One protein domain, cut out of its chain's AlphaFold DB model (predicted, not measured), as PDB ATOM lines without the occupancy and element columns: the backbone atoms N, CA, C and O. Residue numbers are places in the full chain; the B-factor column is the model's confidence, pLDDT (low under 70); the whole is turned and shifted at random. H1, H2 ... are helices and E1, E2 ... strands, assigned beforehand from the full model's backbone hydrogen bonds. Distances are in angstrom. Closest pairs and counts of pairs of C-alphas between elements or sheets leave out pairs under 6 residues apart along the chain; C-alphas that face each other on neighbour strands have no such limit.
ATOM      1  N   THR A  11     -14.839  42.181  92.933       95.19
ATOM      2  CA  THR A  11     -13.539  42.219  93.611       95.19
ATOM      3  C   THR A  11     -12.416  42.002  92.602       95.19
ATOM      4  O   THR A  11     -12.536  41.209  91.666       95.19
ATOM      5  N   VAL A  12     -11.310  42.725  92.760       95.88
ATOM      6  CA  VAL A  12     -10.100  42.544  91.948       95.88
ATOM      7  C   VAL A  12      -8.873  42.933  92.764       95.88
ATOM      8  O   VAL A  12      -8.940  43.869  93.557       95.88
ATOM      9  N   SER A  13      -7.744  42.260  92.554       96.12
ATOM     10  CA  SER A  13      -6.488  42.720  93.144       96.12
ATOM     11  C   SER A  13      -5.972  43.975  92.446       96.12
ATOM     12  O   SER A  13      -6.179  44.181  91.242       96.12
ATOM     13  N   ALA A  14      -5.251  44.806  93.189       95.25
ATOM     14  CA  ALA A  14      -4.640  46.015  92.665       95.25
ATOM     15  C   ALA A  14      -3.679  45.709  91.510       95.25
ATOM     16  O   ALA A  14      -3.775  46.334  90.455       95.25
ATOM     17  N   ILE A  15      -2.835  44.678  91.651       94.62
ATOM     18  CA  ILE A  15      -1.933  44.207  90.585       94.62
ATOM     19  C   ILE A  15      -2.728  43.934  89.305       94.62
ATOM     20  O   ILE A  15      -2.411  44.464  88.237       94.62
ATOM     21  N   LYS A  16      -3.811  43.153  89.412       95.75
ATOM     22  CA  LYS A  16      -4.605  42.762  88.247       95.75
ATOM     23  C   LYS A  16      -5.318  43.946  87.610       95.75
ATOM     24  O   LYS A  16      -5.418  44.023  86.382       95.75
ATOM     25  N   LEU A  17      -5.822  44.871  88.424       96.31
ATOM     26  CA  LEU A  17      -6.430  46.103  87.939       96.31
ATOM     27  C   LEU A  17      -5.415  46.922  87.135       96.31
ATOM     28  O   LEU A  17      -5.695  47.269  85.990       96.31
ATOM     29  N   ILE A  18      -4.223  47.159  87.680       96.06
ATOM     30  CA  ILE A  18      -3.172  47.932  87.012       96.06
ATOM     31  C   ILE A  18      -2.734  47.272  85.705       96.06
ATOM     32  O   ILE A  18      -2.649  47.952  84.683       96.06
ATOM     33  N   GLU A  19      -2.530  45.952  85.678       96.12
ATOM     34  CA  GLU A  19      -2.229  45.228  84.437       96.12
ATOM     35  C   GLU A  19      -3.306  45.433  83.366       96.12
ATOM     36  O   GLU A  19      -2.994  45.667  82.195       96.12
ATOM     37  N   ASN A  20      -4.580  45.365  83.757       97.00
ATOM     38  CA  ASN A  20      -5.704  45.565  82.848       97.00
ATOM     39  C   ASN A  20      -5.765  47.005  82.324       97.00
ATOM     40  O   ASN A  20      -5.997  47.204  81.130       97.00
ATOM     41  N   LEU A  21      -5.530  47.994  83.190       97.19
ATOM     42  CA  LEU A  21      -5.474  49.409  82.821       97.19
ATOM     43  C   LEU A  21      -4.306  49.687  81.864       97.19
ATOM     44  O   LEU A  21      -4.509  50.316  80.827       97.19
ATOM     45  N   LYS A  22      -3.110  49.148  82.138       97.56
ATOM     46  CA  LYS A  22      -1.941  49.244  81.245       97.56
ATOM     47  C   LYS A  22      -2.222  48.639  79.871       97.56
ATOM     48  O   LYS A  22      -1.932  49.272  78.858       97.56
ATOM     49  N   LYS A  23      -2.785  47.426  79.825       98.00
ATOM     50  CA  LYS A  23      -3.139  46.750  78.564       98.00
ATOM     51  C   LYS A  23      -4.157  47.566  77.767       98.00
ATOM     52  O   LYS A  23      -3.961  47.774  76.573       98.00
ATOM     53  N   ALA A  24      -5.199  48.076  78.422       97.94
ATOM     54  CA  ALA A  24      -6.209  48.905  77.769       97.94
ATOM     55  C   ALA A  24      -5.627  50.229  77.249       97.94
ATOM     56  O   ALA A  24      -5.923  50.627  76.126       97.94
ATOM     57  N   TYR A  25      -4.746  50.875  78.018       97.94
ATOM     58  CA  TYR A  25      -4.035  52.075  77.580       97.94
ATOM     59  C   TYR A  25      -3.183  51.821  76.332       97.94
ATOM     60  O   TYR A  25      -3.300  52.546  75.346       97.94
ATOM     61  N   ASN A  26      -2.376  50.757  76.334       97.69
ATOM     62  CA  ASN A  26      -1.534  50.404  75.187       97.69
ATOM     63  C   ASN A  26      -2.363  50.062  73.937       97.69
ATOM     64  O   ASN A  26      -1.956  50.383  72.825       97.69
ATOM     65  N   ASN A  27      -3.553  49.487  74.126       97.75
ATOM     66  CA  ASN A  27      -4.471  49.122  73.047       97.75
ATOM     67  C   ASN A  27      -5.450  50.249  72.663       97.75
ATOM     68  O   ASN A  27      -6.409  49.989  71.938       97.75
ATOM     69  N   ARG A  28      -5.256  51.481  73.162       97.12
ATOM     70  CA  ARG A  28      -6.149  52.639  72.936       97.12
ATOM     71  C   ARG A  28      -7.620  52.380  73.299       97.12
ATOM     72  O   ARG A  28      -8.526  52.982  72.734       97.12
ATOM     73  N   SER A  29      -7.867  51.491  74.258       97.38
ATOM     74  CA  SER A  29      -9.199  51.102  74.737       97.38
ATOM     75  C   SER A  29      -9.422  51.437  76.214       97.38
ATOM     76  O   SER A  29     -10.336  50.907  76.849       97.38
ATOM     77  N   PHE A  30      -8.599  52.329  76.773       96.88
ATOM     78  CA  PHE A  30      -8.640  52.728  78.180       96.88
ATOM     79  C   PHE A  30     -10.012  53.254  78.613       96.88
ATOM     80  O   PHE A  30     -10.593  52.716  79.552       96.88
ATOM     81  N   ASP A  31     -10.590  54.198  77.867       95.56
ATOM     82  CA  ASP A  31     -11.903  54.781  78.187       95.56
ATOM     83  C   ASP A  31     -13.028  53.741  78.147       95.56
ATOM     84  O   ASP A  31     -13.950  53.747  78.965       95.56
ATOM     85  N   TYR A  32     -12.949  52.801  77.200       96.44
ATOM     86  CA  TYR A  32     -13.878  51.676  77.128       96.44
ATOM     87  C   TYR A  32     -13.734  50.753  78.343       96.44
ATOM     88  O   TYR A  32     -14.731  50.298  78.914       96.44
ATOM     89  N   LYS A  33     -12.494  50.494  78.768       96.31
ATOM     90  CA  LYS A  33     -12.210  49.662  79.935       96.31
ATOM     91  C   LYS A  33     -12.701  50.313  81.228       96.31
ATOM     92  O   LYS A  33     -13.355  49.629  82.012       96.31
ATOM     93  N   ILE A  34     -12.470  51.614  81.410       95.12
ATOM     94  CA  ILE A  34     -13.016  52.403  82.523       95.12
ATOM     95  C   ILE A  34     -14.540  52.284  82.563       95.12
ATOM     96  O   ILE A  34     -15.091  51.817  83.557       95.12
ATOM     97  N   ARG A  35     -15.220  52.581  81.449       94.38
ATOM     98  CA  ARG A  35     -16.687  52.505  81.356       94.38
ATOM     99  C   ARG A  35     -17.232  51.112  81.669       94.38
ATOM    100  O   ARG A  35     -18.318  50.988  82.227       94.38
ATOM    101  N   THR A  36     -16.486  50.063  81.326       93.75
ATOM    102  CA  THR A  36     -16.853  48.681  81.663       93.75
ATOM    103  C   THR A  36     -16.847  48.466  83.172       93.75
ATOM    104  O   THR A  36     -17.788  47.878  83.701       93.75
ATOM    105  N   TYR A  37     -15.828  48.975  83.870       93.44
ATOM    106  CA  TYR A  37     -15.792  48.927  85.325       93.44
ATOM    107  C   TYR A  37     -16.910  49.774  85.938       93.44
ATOM    108  O   TYR A  37     -17.610  49.260  86.805       93.44
ATOM    109  N   SER A  38     -17.175  50.993  85.453       89.75
ATOM    110  CA  SER A  38     -18.216  51.889  85.997       89.75
ATOM    111  C   SER A  38     -19.625  51.273  86.075       89.75
ATOM    112  O   SER A  38     -20.452  51.740  86.849       89.75
ATOM    113  N   ARG A  39     -19.903  50.182  85.343       89.94
ATOM    114  CA  ARG A  39     -21.169  49.423  85.422       89.94
ATOM    115  C   ARG A  39     -21.382  48.693  86.752       89.94
ATOM    116  O   ARG A  39     -22.521  48.361  87.079       89.94
ATOM    117  N   PHE A  40     -20.315  48.387  87.490       91.44
ATOM    118  CA  PHE A  40     -20.423  47.756  88.807       91.44
ATOM    119  C   PHE A  40     -20.786  48.805  89.859       91.44
ATOM    120  O   PHE A  40     -20.057  49.784  90.014       91.44
ATOM    121  N   THR A  41     -21.879  48.580  90.593       90.81
ATOM    122  CA  THR A  41     -22.358  49.473  91.666       90.81
ATOM    123  C   THR A  41     -21.399  49.534  92.857       90.81
ATOM    124  O   THR A  41     -21.244  50.588  93.457       90.81
ATOM    125  N   LEU A  42     -20.722  48.425  93.172       92.19
ATOM    126  CA  LEU A  42     -19.676  48.359  94.190       92.19
ATOM    127  C   LEU A  42     -18.496  47.560  93.639       92.19
ATOM    128  O   LEU A  42     -18.668  46.445  93.135       92.19
ATOM    129  N   MET A  43     -17.307  48.147  93.731       94.69
ATOM    130  CA  MET A  43     -16.058  47.530  93.314       94.69
ATOM    131  C   MET A  43     -15.032  47.642  94.439       94.69
ATOM    132  O   MET A  43     -14.809  48.730  94.960       94.69
ATOM    133  N   ILE A  44     -14.423  46.515  94.796       94.69
ATOM    134  CA  ILE A  44     -13.424  46.410  95.860       94.69
ATOM    135  C   ILE A  44     -12.082  46.102  95.205       94.69
ATOM    136  O   ILE A  44     -11.955  45.129  94.456       94.69
ATOM    137  N   VAL A  45     -11.097  46.954  95.477       94.31
ATOM    138  CA  VAL A  45      -9.707  46.746  95.070       94.31
ATOM    139  C   VAL A  45      -8.935  46.305  96.302       94.31
ATOM    140  O   VAL A  45      -8.787  47.084  97.239       94.31
ATOM    141  N   ASP A  46      -8.485  45.057  96.297       94.06
ATOM    142  CA  ASP A  46      -7.726  44.462  97.401       94.06
ATOM    143  C   ASP A  46      -6.235  44.350  97.041       94.06
ATOM    144  O   ASP A  46      -5.840  44.623  95.905       94.06
ATOM    145  N   GLU A  47      -5.395  43.957  97.996       91.88
ATOM    146  CA  GLU A  47      -3.966  43.683  97.806       91.88
ATOM    147  C   GLU A  47      -3.182  44.906  97.280       91.88
ATOM    148  O   GLU A  47      -2.245  44.779  96.493       91.88
ATOM    149  N   LEU A  48      -3.562  46.121  97.699       88.06
ATOM    150  CA  LEU A  48      -2.847  47.362  97.342       88.06
ATOM    151  C   LEU A  48      -1.448  47.462  97.976       88.06
ATOM    152  O   LEU A  48      -0.606  48.225  97.498       88.06
ATOM    153  N   GLY A  49      -1.204  46.729  99.065       83.81
ATOM    154  CA  GLY A  49       0.030  46.803  99.845       83.81
ATOM    155  C   GLY A  49       1.279  46.484  99.022       83.81
ATOM    156  O   GLY A  49       1.309  45.511  98.275       83.81
ATOM    157  N   TYR A  50       2.320  47.304  99.189       80.25
ATOM    158  CA  TYR A  50       3.627  47.164  98.532       80.25
ATOM    159  C   TYR A  50       3.611  47.148  96.996       80.25
ATOM    160  O   TYR A  50       4.629  46.801  96.407       80.25
ATOM    161  N   LEU A  51       2.515  47.544  96.331       86.25
ATOM    162  CA  LEU A  51       2.452  47.590  94.870       86.25
ATOM    163  C   LEU A  51       3.400  48.672  94.323       86.25
ATOM    164  O   LEU A  51       3.109  49.863  94.476       86.25
ATOM    165  N   PRO A  52       4.521  48.312  93.668       87.75
ATOM    166  CA  PRO A  52       5.456  49.305  93.168       87.75
ATOM    167  C   PRO A  52       4.908  49.891  91.865       87.75
ATOM    168  O   PRO A  52       5.139  49.356  90.782       87.75
ATOM    169  N   LEU A  53       4.154  50.987  91.965       91.50
ATOM    170  CA  LEU A  53       3.645  51.696  90.795       91.50
ATOM    171  C   LEU A  53       4.670  52.698  90.285       91.50
ATOM    172  O   LEU A  53       5.109  53.594  91.006       91.50
ATOM    173  N   ASN A  54       4.990  52.615  88.997       94.12
ATOM    174  CA  ASN A  54       5.682  53.716  88.337       94.12
ATOM    175  C   ASN A  54       4.723  54.899  88.100       94.12
ATOM    176  O   ASN A  54       3.500  54.799  88.247       94.12
ATOM    177  N   LYS A  55       5.273  56.047  87.686       95.69
ATOM    178  CA  LYS A  55       4.495  57.277  87.453       95.69
ATOM    179  C   LYS A  55       3.353  57.085  86.447       95.69
ATOM    180  O   LYS A  55       2.278  57.650  86.626       95.69
ATOM    181  N   LYS A  56       3.564  56.278  85.400       95.69
ATOM    182  CA  LYS A  56       2.543  56.017  84.375       95.69
ATOM    183  C   LYS A  56       1.408  55.163  84.938       95.69
ATOM    184  O   LYS A  56       0.248  55.495  84.737       95.69
ATOM    185  N   GLU A  57       1.735  54.096  85.656       95.25
ATOM    186  CA  GLU A  57       0.755  53.215  86.303       95.25
ATOM    187  C   GLU A  57      -0.059  53.947  87.361       95.25
ATOM    188  O   GLU A  57      -1.281  53.828  87.376       95.25
ATOM    189  N   SER A  58       0.610  54.771  88.169       95.62
ATOM    190  CA  SER A  58      -0.033  55.640  89.156       95.62
ATOM    191  C   SER A  58      -1.035  56.580  88.487       95.62
ATOM    192  O   SER A  58      -2.178  56.671  88.915       95.62
ATOM    193  N   ASN A  59      -0.644  57.229  87.386       96.75
ATOM    194  CA  ASN A  59      -1.536  58.117  86.642       96.75
ATOM    195  C   ASN A  59      -2.763  57.378  86.081       96.75
ATOM    196  O   ASN A  59      -3.884  57.858  86.230       96.75
ATOM    197  N   LEU A  60      -2.581  56.191  85.488       96.25
ATOM    198  CA  LEU A  60      -3.707  55.378  85.003       96.25
ATOM    199  C   LEU A  60      -4.639  54.956  86.142       96.25
ATOM    200  O   LEU A  60      -5.857  54.965  85.975       96.25
ATOM    201  N   PHE A  61      -4.077  54.608  87.300       95.06
ATOM    202  CA  PHE A  61      -4.856  54.270  88.482       95.06
ATOM    203  C   PHE A  61      -5.679  55.460  88.976       95.06
ATOM    204  O   PHE A  61      -6.885  55.324  89.155       95.06
ATOM    205  N   PHE A  62      -5.075  56.643  89.117       95.31
ATOM    206  CA  PHE A  62      -5.798  57.843  89.545       95.31
ATOM    207  C   PHE A  62      -6.865  58.282  88.542       95.31
ATOM    208  O   PHE A  62      -7.942  58.697  88.965       95.31
ATOM    209  N   GLN A  63      -6.625  58.143  87.235       95.50
ATOM    210  CA  GLN A  63      -7.653  58.383  86.216       95.50
ATOM    211  C   GLN A  63      -8.827  57.412  86.356       95.50
ATOM    212  O   GLN A  63      -9.980  57.826  86.282       95.50
ATOM    213  N   PHE A  64      -8.546  56.131  86.611       95.62
ATOM    214  CA  PHE A  64      -9.580  55.141  86.892       95.62
ATOM    215  C   PHE A  64     -10.384  55.496  88.154       95.62
ATOM    216  O   PHE A  64     -11.611  55.499  88.098       95.62
ATOM    217  N   ILE A  65      -9.730  55.845  89.267       93.75
ATOM    218  CA  ILE A  65     -10.422  56.239  90.504       93.75
ATOM    219  C   ILE A  65     -11.262  57.505  90.291       93.75
ATOM    220  O   ILE A  65     -12.418  57.526  90.688       93.75
ATOM    221  N   SER A  66     -10.727  58.512  89.596       94.19
ATOM    222  CA  SER A  66     -11.424  59.785  89.330       94.19
ATOM    223  C   SER A  66     -12.625  59.649  88.386       94.19
ATOM    224  O   SER A  66     -13.405  60.583  88.244       94.19
ATOM    225  N   SER A  67     -12.752  58.517  87.690       90.56
ATOM    226  CA  SER A  67     -13.854  58.245  86.759       90.56
ATOM    227  C   SER A  67     -15.089  57.612  87.414       90.56
ATOM    228  O   SER A  67     -16.057  57.296  86.714       90.56
ATOM    229  N   ARG A  68     -15.040  57.380  88.730       81.44
ATOM    230  CA  ARG A  68     -16.137  56.867  89.554       81.44
ATOM    231  C   ARG A  68     -16.580  57.899  90.571       81.44
ATOM    232  O   ARG A  68     -17.800  57.896  90.836       81.44
TER     233      ARG A  68
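What this domain is: This is residues 11 to 68 of the 68 residues of the protein "IstB_IS21 domain-containing protein" of bacterium (UniProt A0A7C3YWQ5). Two helices, H1 and H2, form a hairpin that opens as a V, with the small two-stranded sheet E1 and E2 at its open end, and a third helix, H3, packs on one side of H1, crossing it nearly at a right angle. The part that follows E2, residues 47 to 54, leads round from the sheet to H3. The 58 printed residues hold two named strands and three named helices, in the order E1, H1, H2, E2, H3; the sheet, of order E1, E2, is parallel, and the class is mostly helix. The whole is compact and rounded, with a radius of gyration of the C-alphas of 10.8 A and spans of 28 by 25 by 17 A.

Where its parts are: The printed part begins with strand E1, residues 11 to 13, 7.1 A long, with C-alpha 11 at (-13.539, 42.219, 93.611). Helix H1, residues 14 to 26, follows at once and is 18.3 A long, ending with C-alpha 26 at (-1.534, 50.404, 75.187). Helix H2, residues 30 to 38, is 12.4 A long. Strand E2, residues 43 to 46, is 9.8 A long. Helix H3, residues 55 to 66, is 16.2 A long and ends with C-alpha 66 at (-11.424, 59.785, 89.330).

How they stand to each other: E1 and E2 are parallel neighbours, their directions 33 degrees apart. N 12 and O 44 are within hydrogen-bond range at 3.0 A, and so are N 46 and O 12 at 3.0 A. E1, H1 with H2, and E2 make a strand-helix-strand unit, two parallel neighbour strands with helices between them along the chain, and its crossover is right-handed. The closest C-alphas of H1 and E2, those of Ala 14 and Val 45, are 5.7 A apart. H1 and H2 are a helical hairpin: they touch, H1 with residues 21 to 24 alone, and run opposite ways at a steep tilt of 39 degrees. Their closest C-alphas, those of Ala 24 and Phe 30, are 4.5 A apart. H3 touches H1 about perpendicular, at 80 degrees, through residues 57 to 61 of H3 and 18 to 22 of H1. Their closest C-alphas, those of Leu 21 and Leu 60, are 6.6 A apart. H2 and H3 are close but not clearly touching, the closest C-alphas being those of Ile 34 and Phe 64, 6.2 A apart. E1 is apart from H2 and from H3. In H1, H2 and H3 every O i to N i+4 pair is within hydrogen-bond range.

The domain as a whole: The two C-alphas farthest apart, those of Thr 41 and Asn 54, are 28.6 A apart. The printed part has no cut and ends at residue 68, the chain's last residue. The links E1 to H1, H1 to H2 and H2 to E2 are tight, and the link E2 to H3 is short. The mean pLDDT of the printed part is 94.0, and no printed residue is under 70 in this predicted model.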